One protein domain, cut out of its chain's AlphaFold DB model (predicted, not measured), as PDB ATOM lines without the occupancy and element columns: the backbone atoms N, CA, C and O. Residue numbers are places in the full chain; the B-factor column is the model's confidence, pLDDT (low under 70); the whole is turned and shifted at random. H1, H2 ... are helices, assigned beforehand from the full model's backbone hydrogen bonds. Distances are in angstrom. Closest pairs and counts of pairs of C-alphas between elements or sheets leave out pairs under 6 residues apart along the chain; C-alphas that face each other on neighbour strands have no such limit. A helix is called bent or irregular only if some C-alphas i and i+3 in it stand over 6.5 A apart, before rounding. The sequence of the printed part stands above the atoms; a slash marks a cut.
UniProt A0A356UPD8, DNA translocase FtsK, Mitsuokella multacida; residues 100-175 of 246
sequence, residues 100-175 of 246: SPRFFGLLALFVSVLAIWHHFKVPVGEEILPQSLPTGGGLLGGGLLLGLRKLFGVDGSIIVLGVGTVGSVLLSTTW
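What this domain is: This is residues 100 to 175 of the 246 residues of the protein "DNA translocase FtsK" of Mitsuokella multacida (UniProt A0A356UPD8). A long helix, H2, is sharply bent, and its second arm, H2b, packs side by side with H1, running back along it, while its first arm, H2a, packs across H1 at residues 111 to 119. A loop, residues 122 to 137, lies at that end. The printed part has 76 residues with two named helices, H1 then H2, and no named strand; it is all helix. It is compact, radius of gyration of the C-alphas 12.6 A, yet elongated, spanning 39 by 24 by 16 A.

Where its parts are: H2, residues 138 to 172, was assigned as one helix by its hydrogen bonds but is bent: C-alphas 151 and 154 are 9.4 A apart. Arm H2a, residues 138 to 151, measures 19.9 A; H2b, residues 154 to 172, measures 26.7 A and ends at C-alpha 172 (-44.928, 18.091, -13.161). H1, residues 101 to 121, measures 30.2 A from C-alpha 101 (-42.035, 16.560, -6.811).

How they stand to each other: H2b touches H1 at a shallow tilt of 30 degrees, opposite ways; the closest C-alphas, of Gly 105 and Ser 172, are 4.0 A apart. H2a touches H1 about perpendicular, 83 degrees, closest at the C-alphas of Ala 115 and Gly 141, 4.2 A. Residues 145 to 149 of H2a touch residues 156 to 160 of H2b at a steep tilt of 59 degrees, closest at the C-alphas of Leu 148 and Ser 157, 5.2 A. Every O i to N i+4 pair is within hydrogen-bond range in H1 and H2a, and 13 of 15 in H2b.

The domain as a whole: The farthest C-alphas, of Gln 131 and Trp 175, are 40.2 A apart. The printed part has no cut; the link from H1 to H2 is long, 16 residues. Mean pLDDT of the printed part is 72.9, with residues 100 to 102, 118 to 135, 137 and 174 to 175 under 70.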
ATOM      1  N   SER A 100     -44.477  18.305  -3.042       62.97
ATOM      2  CA  SER A 100     -44.554  17.188  -3.963       62.97
ATOM      3  C   SER A 100     -43.545  17.443  -5.078       62.97
ATOM      4  O   SER A 100     -43.423  18.592  -5.510       62.97
ATOM      5  N   PRO A 101     -42.871  16.413  -5.616       65.38
ATOM      6  CA  PRO A 101     -42.035  16.560  -6.811       65.38
ATOM      7  C   PRO A 101     -42.772  17.247  -7.977       65.38
ATOM      8  O   PRO A 101     -42.154  17.957  -8.762       65.38
ATOM      9  N   ARG A 102     -44.111  17.156  -8.013       68.12
ATOM     10  CA  ARG A 102     -44.991  17.899  -8.933       68.12
ATOM     11  C   ARG A 102     -44.792  19.411  -8.878       68.12
ATOM     12  O   ARG A 102     -44.796  20.062  -9.912       68.12
ATOM     13  N   PHE A 103     -44.631  19.972  -7.677       70.25
ATOM     14  CA  PHE A 103     -44.439  21.409  -7.484       70.25
ATOM     15  C   PHE A 103     -43.109  21.863  -8.081       70.25
ATOM     16  O   PHE A 103     -43.066  22.875  -8.769       70.25
ATOM     17  N   PHE A 104     -42.047  21.078  -7.884       76.56
ATOM     18  CA  PHE A 104     -40.745  21.353  -8.489       76.56
ATOM     19  C   PHE A 104     -40.781  21.220 -10.012       76.56
ATOM     20  O   PHE A 104     -40.226  22.076 -10.692       76.56
ATOM     21  N   GLY A 105     -41.481  20.219 -10.554       80.19
ATOM     22  CA  GLY A 105     -41.684  20.095 -11.999       80.19
ATOM     23  C   GLY A 105     -42.456  21.271 -12.593       80.19
ATOM     24  O   GLY A 105     -42.050  21.820 -13.611       80.19
ATOM     25  N   LEU A 106     -43.530  21.710 -11.935       78.62
ATOM     26  CA  LEU A 106     -44.351  22.832 -12.395       78.62
ATOM     27  C   LEU A 106     -43.607  24.173 -12.273       78.62
ATOM     28  O   LEU A 106     -43.712  25.016 -13.159       78.62
ATOM     29  N   LEU A 107     -42.796  24.342 -11.223       80.12
ATOM     30  CA  LEU A 107     -41.895  25.484 -11.060       80.12
ATOM     31  C   LEU A 107     -40.809  25.503 -12.143       80.12
ATOM     32  O   LEU A 107     -40.593  26.536 -12.772       80.12
ATOM     33  N   ALA A 108     -40.151  24.371 -12.398       80.81
ATOM     34  CA  ALA A 108     -39.129  24.256 -13.436       80.81
ATOM     35  C   ALA A 108     -39.714  24.478 -14.841       80.81
ATOM     36  O   ALA A 108     -39.106  25.163 -15.663       80.81
ATOM     37  N   LEU A 109     -40.935  23.993 -15.090       83.56
ATOM     38  CA  LEU A 109     -41.678  24.236 -16.326       83.56
ATOM     39  C   LEU A 109     -41.981  25.725 -16.487       83.56
ATOM     40  O   LEU A 109     -41.715  26.291 -17.543       83.56
ATOM     41  N   PHE A 110     -42.481  26.373 -15.433       82.56
ATOM     42  CA  PHE A 110     -42.766  27.806 -15.436       82.56
ATOM     43  C   PHE A 110     -41.519  28.640 -15.757       82.56
ATOM     44  O   PHE A 110     -41.564  29.513 -16.624       82.56
ATOM     45  N   VAL A 111     -40.391  28.335 -15.114       81.75
ATOM     46  CA  VAL A 111     -39.119  29.022 -15.369       81.75
ATOM     47  C   VAL A 111     -38.608  28.746 -16.792       81.75
ATOM     48  O   VAL A 111     -38.131  29.667 -17.453       81.75
ATOM     49  N   SER A 112     -38.760  27.520 -17.301       80.56
ATOM     50  CA  SER A 112     -38.344  27.165 -18.666       80.56
ATOM     51  C   SER A 112     -39.158  27.910 -19.727       80.56
ATOM     52  O   SER A 112     -38.587  28.472 -20.659       80.56
ATOM     53  N   VAL A 113     -40.482  28.000 -19.556       80.19
ATOM     54  CA  VAL A 113     -41.363  28.768 -20.453       80.19
ATOM     55  C   VAL A 113     -41.021  30.258 -20.417       80.19
ATOM     56  O   VAL A 113     -40.968  30.894 -21.467       80.19
ATOM     57  N   LEU A 114     -40.731  30.814 -19.235       77.12
ATOM     58  CA  LEU A 114     -40.272  32.200 -19.099       77.12
ATOM     59  C   LEU A 114     -38.955  32.455 -19.834       77.12
ATOM     60  O   LEU A 114     -38.817  33.488 -20.484       77.12
ATOM     61  N   ALA A 115     -37.998  31.532 -19.740       73.81
ATOM     62  CA  ALA A 115     -36.714  31.635 -20.423       73.81
ATOM     63  C   ALA A 115     -36.860  31.507 -21.948       73.81
ATOM     64  O   ALA A 115     -36.258  32.292 -22.678       73.81
ATOM     65  N   ILE A 116     -37.715  30.599 -22.439       73.50
ATOM     66  CA  ILE A 116     -38.051  30.491 -23.869       73.50
ATOM     67  C   ILE A 116     -38.706  31.788 -24.358       73.50
ATOM     68  O   ILE A 116     -38.294  32.346 -25.373       73.50
ATOM     69  N   TRP A 117     -39.686  32.313 -23.618       73.19
ATOM     70  CA  TRP A 117     -40.330  33.582 -23.958       73.19
ATOM     71  C   TRP A 117     -39.321  34.733 -23.986       73.19
ATOM     72  O   TRP A 117     -39.315  35.531 -24.920       73.19
ATOM     73  N   HIS A 118     -38.423  34.795 -22.999       69.56
ATOM     74  CA  HIS A 118     -37.350  35.787 -22.952       69.56
ATOM     75  C   HIS A 118     -36.410  35.673 -24.161       69.56
ATOM     76  O   HIS A 118     -36.015  36.695 -24.713       69.56
ATOM     77  N   HIS A 119     -36.089  34.453 -24.594       67.12
ATOM     78  CA  HIS A 119     -35.245  34.197 -25.760       67.12
ATOM     79  C   HIS A 119     -35.890  34.667 -27.077       67.12
ATOM     80  O   HIS A 119     -35.205  35.225 -27.925       67.12
ATOM     81  N   PHE A 120     -37.208  34.502 -27.239       65.38
ATOM     82  CA  PHE A 120     -37.928  34.983 -28.430       65.38
ATOM     83  C   PHE A 120     -38.115  36.506 -28.457       65.38
ATOM     84  O   PHE A 120     -38.144  37.105 -29.531       65.38
ATOM     85  N   LYS A 121     -38.298  37.139 -27.291       58.66
ATOM     86  CA  LYS A 121     -38.659  38.563 -27.194       58.66
ATOM     87  C   LYS A 121     -37.463  39.511 -27.083       58.66
ATOM     88  O   LYS A 121     -37.654  40.700 -27.331       58.66
ATOM     89  N   VAL A 122     -36.279  39.029 -26.695       55.56
ATOM     90  CA  VAL A 122     -35.080  39.860 -26.501       55.56
ATOM     91  C   VAL A 122     -33.971  39.404 -27.456       55.56
ATOM     92  O   VAL A 122     -33.496  38.274 -27.322       55.56
ATOM     93  N   PRO A 123     -33.541  40.246 -28.416       55.69
ATOM     94  CA  PRO A 123     -32.416  39.925 -29.281       55.69
ATOM     95  C   PRO A 123     -31.105  39.863 -28.485       55.69
ATOM     96  O   PRO A 123     -30.942  40.458 -27.417       55.69
ATOM     97  N   VAL A 124     -30.161  39.094 -29.022       52.66
ATOM     98  CA  VAL A 124     -28.879  38.775 -28.391       52.66
ATOM     99  C   VAL A 124     -28.119  40.048 -27.998       52.66
ATOM    100  O   VAL A 124     -27.754  40.827 -28.870       52.66
ATOM    101  N   GLY A 125     -27.839  40.240 -26.704       53.56
ATOM    102  CA  GLY A 125     -27.016  41.356 -26.208       53.56
ATOM    103  C   GLY A 125     -27.746  42.411 -25.370       53.56
ATOM    104  O   GLY A 125     -27.081  43.164 -24.664       53.56
ATOM    105  N   GLU A 126     -29.083  42.418 -25.336       53.47
ATOM    106  CA  GLU A 126     -29.881  43.317 -24.471       53.47
ATOM    107  C   GLU A 126     -30.498  42.612 -23.246       53.47
ATOM    108  O   GLU A 126     -31.337  43.166 -22.536       53.47
ATOM    109  N   GLU A 127     -30.065  41.382 -22.961       48.59
ATOM    110  CA  GLU A 127     -30.648  40.495 -21.941       48.59
ATOM    111  C   GLU A 127     -30.574  41.036 -20.499       48.59
ATOM    112  O   GLU A 127     -31.307  40.566 -19.631       48.59
ATOM    113  N   ILE A 128     -29.725  42.037 -20.240       51.72
ATOM    114  CA  ILE A 128     -29.526  42.660 -18.917       51.72
ATOM    115  C   ILE A 128     -30.056  44.103 -18.880       51.72
ATOM    116  O   ILE A 128     -29.900  44.801 -17.878       51.72
ATOM    117  N   LEU A 129     -30.678  44.595 -19.957       51.28
ATOM    118  CA  LEU A 129     -31.167  45.966 -19.964       51.28
ATOM    119  C   LEU A 129     -32.404  46.064 -19.044       51.28
ATOM    120  O   LEU A 129     -33.392  45.365 -19.284       51.28
ATOM    121  N   PRO A 130     -32.412  46.931 -18.010       53.53
ATOM    122  CA  PRO A 130     -33.507  47.014 -17.029       53.53
ATOM    123  C   PRO A 130     -34.877  47.371 -17.638       53.53
ATOM    124  O   PRO A 130     -35.903  47.184 -16.988       53.53
ATOM    125  N   GLN A 131     -34.900  47.842 -18.890       55.00
ATOM    126  CA  GLN A 131     -36.098  48.087 -19.703       55.00
ATOM    127  C   GLN A 131     -36.675  46.796 -20.331       55.00
ATOM    128  O   GLN A 131     -37.892  46.657 -20.475       55.00
ATOM    129  N   SER A 132     -35.820  45.824 -20.659       53.91
ATOM    130  CA  SER A 132     -36.196  44.568 -21.325       53.91
ATOM    131  C   SER A 132     -36.615  43.483 -20.328       53.91
ATOM    132  O   SER A 132     -37.496  42.681 -20.640       53.91
ATOM    133  N   LEU A 133     -36.083  43.508 -19.097       61.47
ATOM    134  CA  LEU A 133     -36.454  42.579 -18.016       61.47
ATOM    135  C   LEU A 133     -37.974  42.506 -17.750       61.47
ATOM    136  O   LEU A 133     -38.530  41.406 -17.808       61.47
ATOM    137  N   PRO A 134     -38.687  43.623 -17.491       59.78
ATOM    138  CA  PRO A 134     -40.126  43.578 -17.224       59.78
ATOM    139  C   PRO A 134     -40.978  43.230 -18.458       59.78
ATOM    140  O   PRO A 134     -42.154  42.894 -18.300       59.78
ATOM    141  N   THR A 135     -40.405  43.302 -19.665       62.62
ATOM    142  CA  THR A 135     -41.071  43.014 -20.951       62.62
ATOM    143  C   THR A 135     -40.842  41.570 -21.423       62.62
ATOM    144  O   THR A 135     -41.644  41.034 -22.189       62.62
ATOM    145  N   GLY A 136     -39.767  40.927 -20.960       70.50
ATOM    146  CA  GLY A 136     -39.437  39.525 -21.213       70.50
ATOM    147  C   GLY A 136     -39.833  38.595 -20.059       70.50
ATOM    148  O   GLY A 136     -40.879  38.748 -19.430       70.50
ATOM    149  N   GLY A 137     -38.981  37.609 -19.781       69.25
ATOM    150  CA  GLY A 137     -39.142  36.637 -18.687       69.25
ATOM    151  C   GLY A 137     -38.690  37.112 -17.295       69.25
ATOM    152  O   GLY A 137     -38.563  36.283 -16.393       69.25
ATOM    153  N   GLY A 138     -38.415  38.409 -17.111       79.69
ATOM    154  CA  GLY A 138     -37.908  38.963 -15.852       79.69
ATOM    155  C   GLY A 138     -36.489  38.512 -15.502       79.69
ATOM    156  O   GLY A 138     -35.825  37.822 -16.275       79.69
ATOM    157  N   LEU A 139     -36.035  38.884 -14.303       82.56
ATOM    158  CA  LEU A 139     -34.727  38.491 -13.769       82.56
ATOM    159  C   LEU A 139     -34.559  36.966 -13.679       82.56
ATOM    160  O   LEU A 139     -33.465  36.461 -13.909       82.56
ATOM    161  N   LEU A 140     -35.628  36.227 -13.368       82.88
ATOM    162  CA  LEU A 140     -35.582  34.765 -13.263       82.88
ATOM    163  C   LEU A 140     -35.374  34.096 -14.625       82.88
ATOM    164  O   LEU A 140     -34.488  33.254 -14.756       82.88
ATOM    165  N   GLY A 141     -36.158  34.476 -15.639       76.56
ATOM    166  CA  GLY A 141     -36.036  33.910 -16.985       76.56
ATOM    167  C   GLY A 141     -34.777  34.388 -17.709       76.56
ATOM    168  O   GLY A 141     -34.042  33.571 -18.260       76.56
ATOM    169  N   GLY A 142     -34.498  35.694 -17.664       77.62
ATOM    170  CA  GLY A 142     -33.316  36.295 -18.287       77.62
ATOM    171  C   GLY A 142     -32.017  35.882 -17.598       77.62
ATOM    172  O   GLY A 142     -31.062  35.502 -18.265       77.62
ATOM    173  N   GLY A 143     -31.994  35.857 -16.260       81.62
ATOM    174  CA  GLY A 143     -30.836  35.415 -15.481       81.62
ATOM    175  C   GLY A 143     -30.503  33.939 -15.697       81.62
ATOM    176  O   GLY A 143     -29.332  33.596 -15.865       81.62
ATOM    177  N   LEU A 144     -31.516  33.066 -15.760       81.38
ATOM    178  CA  LEU A 144     -31.297  31.659 -16.093       81.38
ATOM    179  C   LEU A 144     -30.767  31.500 -17.523       81.38
ATOM    180  O   LEU A 144     -29.798  30.773 -17.732       81.38
ATOM    181  N   LEU A 145     -31.369  32.196 -18.494       79.19
ATOM    182  CA  LEU A 145     -30.946  32.144 -19.894       79.19
ATOM    183  C   LEU A 145     -29.497  32.624 -20.060       79.19
ATOM    184  O   LEU A 145     -28.708  31.935 -20.698       79.19
ATOM    185  N   LEU A 146     -29.121  33.731 -19.413       79.12
ATOM    186  CA  LEU A 146     -27.748  34.245 -19.374       79.12
ATOM    187  C   LEU A 146     -26.765  33.231 -18.784       79.12
ATOM    188  O   LEU A 146     -25.677  33.033 -19.326       79.12
ATOM    189  N   GLY A 147     -27.147  32.569 -17.687       80.25
ATOM    190  CA  GLY A 147     -26.350  31.507 -17.076       80.25
ATOM    191  C   GLY A 147     -26.129  30.333 -18.031       80.25
ATOM    192  O   GLY A 147     -24.993  29.898 -18.226       80.25
ATOM    193  N   LEU A 148     -27.191  29.865 -18.692       80.19
ATOM    194  CA  LEU A 148     -27.098  28.803 -19.697       80.19
ATOM    195  C   LEU A 148     -26.262  29.238 -20.904       80.19
ATOM    196  O   LEU A 148     -25.458  28.453 -21.397       80.19
ATOM    197  N   ARG A 149     -26.398  30.488 -21.350       77.44
ATOM    198  CA  ARG A 149     -25.656  31.043 -22.487       77.44
ATOM    199  C   ARG A 149     -24.166  31.194 -22.180       77.44
ATOM    200  O   ARG A 149     -23.345  30.956 -23.060       77.44
ATOM    201  N   LYS A 150     -23.804  31.512 -20.931       80.00
ATOM    202  CA  LYS A 150     -22.408  31.516 -20.458       80.00
ATOM    203  C   LYS A 150     -21.775  30.123 -20.428       80.00
ATOM    204  O   LYS A 150     -20.570  30.025 -20.623       80.00
ATOM    205  N   LEU A 151     -22.559  29.078 -20.165       80.62
ATOM    206  CA  LEU A 151     -22.061  27.702 -20.043       80.62
ATOM    207  C   LEU A 151     -22.064  26.940 -21.378       80.62
ATOM    208  O   LEU A 151     -21.120  26.212 -21.664       80.62
ATOM    209  N   PHE A 152     -23.114  27.104 -22.185       79.56
ATOM    210  CA  PHE A 152     -23.391  26.292 -23.378       79.56
ATOM    211  C   PHE A 152     -23.451  27.100 -24.684       79.56
ATOM    212  O   PHE A 152     -23.646  26.524 -25.753       79.56
ATOM    213  N   GLY A 153     -23.305  28.426 -24.625       78.56
ATOM    214  CA  GLY A 153     -23.460  29.301 -25.786       78.56
ATOM    215  C   GLY A 153     -24.921  29.524 -26.192       78.56
ATOM    216  O   GLY A 153     -25.858  29.039 -25.554       78.56
ATOM    217  N   VAL A 154     -25.118  30.300 -27.261       74.75
ATOM    218  CA  VAL A 154     -26.444  30.656 -27.801       74.75
ATOM    219  C   VAL A 154     -27.251  29.407 -28.143       74.75
ATOM    220  O   VAL A 154     -28.330  29.195 -27.594       74.75
ATOM    221  N   ASP A 155     -26.684  28.563 -28.997       77.88
ATOM    222  CA  ASP A 155     -27.392  27.433 -29.591       77.88
ATOM    223  C   ASP A 155     -27.563  26.287 -28.589       77.88
ATOM    224  O   ASP A 155     -28.622  25.661 -28.517       77.88
ATOM    225  N   GLY A 156     -26.565  26.070 -27.726       76.88
ATOM    226  CA  GLY A 156     -26.640  25.070 -26.664       76.88
ATOM    227  C   GLY A 156     -27.684  25.409 -25.598       76.88
ATOM    228  O   GLY A 156     -28.357  24.508 -25.092       76.88
ATOM    229  N   SER A 157     -27.890  26.695 -25.289       81.25
ATOM    230  CA  SER A 157     -28.874  27.115 -24.283       81.25
ATOM    231  C   SER A 157     -30.313  26.727 -24.653       81.25
ATOM    232  O   SER A 157     -31.064  26.287 -23.782       81.25
ATOM    233  N   ILE A 158     -30.679  26.802 -25.940       80.88
ATOM    234  CA  ILE A 158     -32.009  26.422 -26.443       80.88
ATOM    235  C   ILE A 158     -32.215  24.912 -26.329       80.88
ATOM    236  O   ILE A 158     -33.278  24.467 -25.899       80.88
ATOM    237  N   ILE A 159     -31.194  24.120 -26.671       84.69
ATOM    238  CA  ILE A 159     -31.255  22.655 -26.579       84.69
ATOM    239  C   ILE A 159     -31.453  22.235 -25.119       84.69
ATOM    240  O   ILE A 159     -32.350  21.445 -24.815       84.69
ATOM    241  N   VAL A 160     -30.670  22.808 -24.200       85.88
ATOM    242  CA  VAL A 160     -30.792  22.541 -22.759       85.88
ATOM    243  C   VAL A 160     -32.157  22.986 -22.229       85.88
ATOM    244  O   VAL A 160     -32.777  22.247 -21.464       85.88
ATOM    245  N   LEU A 161     -32.670  24.139 -22.666       84.75
ATOM    246  CA  LEU A 161     -34.021  24.595 -22.323       84.75
ATOM    247  C   LEU A 161     -35.107  23.659 -22.853       84.75
ATOM    248  O   LEU A 161     -36.066  23.379 -22.136       84.75
ATOM    249  N   GLY A 162     -34.958  23.138 -24.069       84.19
ATOM    250  CA  GLY A 162     -35.880  22.168 -24.654       84.19
ATOM    251  C   GLY A 162     -35.930  20.878 -23.837       84.19
ATOM    252  O   GLY A 162     -37.002  20.470 -23.384       84.19
ATOM    253  N   VAL A 163     -34.766  20.281 -23.563       86.75
ATOM    254  CA  VAL A 163     -34.661  19.063 -22.739       86.75
ATOM    255  C   VAL A 163     -35.166  19.315 -21.318       86.75
ATOM    256  O   VAL A 163     -35.931  18.512 -20.782       86.75
ATOM    257  N   GLY A 164     -34.804  20.452 -20.719       85.56
ATOM    258  CA  GLY A 164     -35.263  20.865 -19.394       85.56
ATOM    259  C   GLY A 164     -36.776  21.059 -19.328       85.56
ATOM    260  O   GLY A 164     -37.407  20.632 -18.360       85.56
ATOM    261  N   THR A 165     -37.387  21.613 -20.378       86.06
ATOM    262  CA  THR A 165     -38.846  21.755 -20.488       86.06
ATOM    263  C   THR A 165     -39.513  20.386 -20.531       86.06
ATOM    264  O   THR A 165     -40.436  20.138 -19.758       86.06
ATOM    265  N   VAL A 166     -39.015  19.464 -21.363       84.25
ATOM    266  CA  VAL A 166     -39.535  18.088 -21.439       84.25
ATOM    267  C   VAL A 166     -39.392  17.378 -20.089       84.25
ATOM    268  O   VAL A 166     -40.365  16.814 -19.586       84.25
ATOM    269  N   GLY A 167     -38.224  17.468 -19.449       83.38
ATOM    270  CA  GLY A 167     -37.994  16.921 -18.110       83.38
ATOM    271  C   GLY A 167     -38.933  17.518 -17.056       83.38
ATOM    272  O   GLY A 167     -39.470  16.798 -16.215       83.38
ATOM    273  N   SER A 168     -39.206  18.818 -17.142       83.19
ATOM    274  CA  SER A 168     -40.116  19.520 -16.233       83.19
ATOM    275  C   SER A 168     -41.578  19.122 -16.443       83.19
ATOM    276  O   SER A 168     -42.297  18.919 -15.467       83.19
ATOM    277  N   VAL A 169     -42.020  18.941 -17.694       81.56
ATOM    278  CA  VAL A 169     -43.356  18.411 -18.029       81.56
ATOM    279  C   VAL A 169     -43.534  17.006 -17.454       81.56
ATOM    280  O   VAL A 169     -44.565  16.722 -16.834       81.56
ATOM    281  N   LEU A 170     -42.516  16.153 -17.599       80.06
ATOM    282  CA  LEU A 170     -42.511  14.802 -17.040       80.06
ATOM    283  C   LEU A 170     -42.569  14.825 -15.507       80.06
ATOM    284  O   LEU A 170     -43.316  14.058 -14.909       80.06
ATOM    285  N   LEU A 171     -41.833  15.731 -14.862       76.44
ATOM    286  CA  LEU A 171     -41.801  15.837 -13.402       76.44
ATOM    287  C   LEU A 171     -43.086  16.457 -12.819       76.44
ATOM    288  O   LEU A 171     -43.571  16.036 -11.766       76.44
ATOM    289  N   SER A 172     -43.659  17.443 -13.515       71.75
ATOM    290  CA  SER A 172     -44.928  18.091 -13.161       71.75
ATOM    291  C   SER A 172     -46.089  17.097 -13.243       71.75
ATOM    292  O   SER A 172     -46.997  17.087 -12.405       71.75
ATOM    293  N   THR A 173     -46.034  16.206 -14.228       70.81
ATOM    294  CA  THR A 173     -47.060  15.203 -14.473       70.81
ATOM    295  C   THR A 173     -46.656  13.886 -13.815       70.81
ATOM    296  O   THR A 173     -46.061  13.023 -14.437       70.81
ATOM    297  N   THR A 174     -47.042  13.640 -12.559       56.47
ATOM    298  CA  THR A 174     -46.881  12.303 -11.912       56.47
ATOM    299  C   THR A 174     -47.653  11.151 -12.581       56.47
ATOM    300  O   THR A 174     -47.829  10.092 -11.983       56.47
ATOM    301  N   TRP A 175     -48.160  11.337 -13.792       47.31
ATOM    302  CA  TRP A 175     -48.542  10.227 -14.644       47.31
ATOM    303  C   TRP A 175     -47.359   9.984 -15.561       47.31
ATOM    304  O   TRP A 175     -47.138  10.738 -16.504       47.31
TER     305      TRP A 175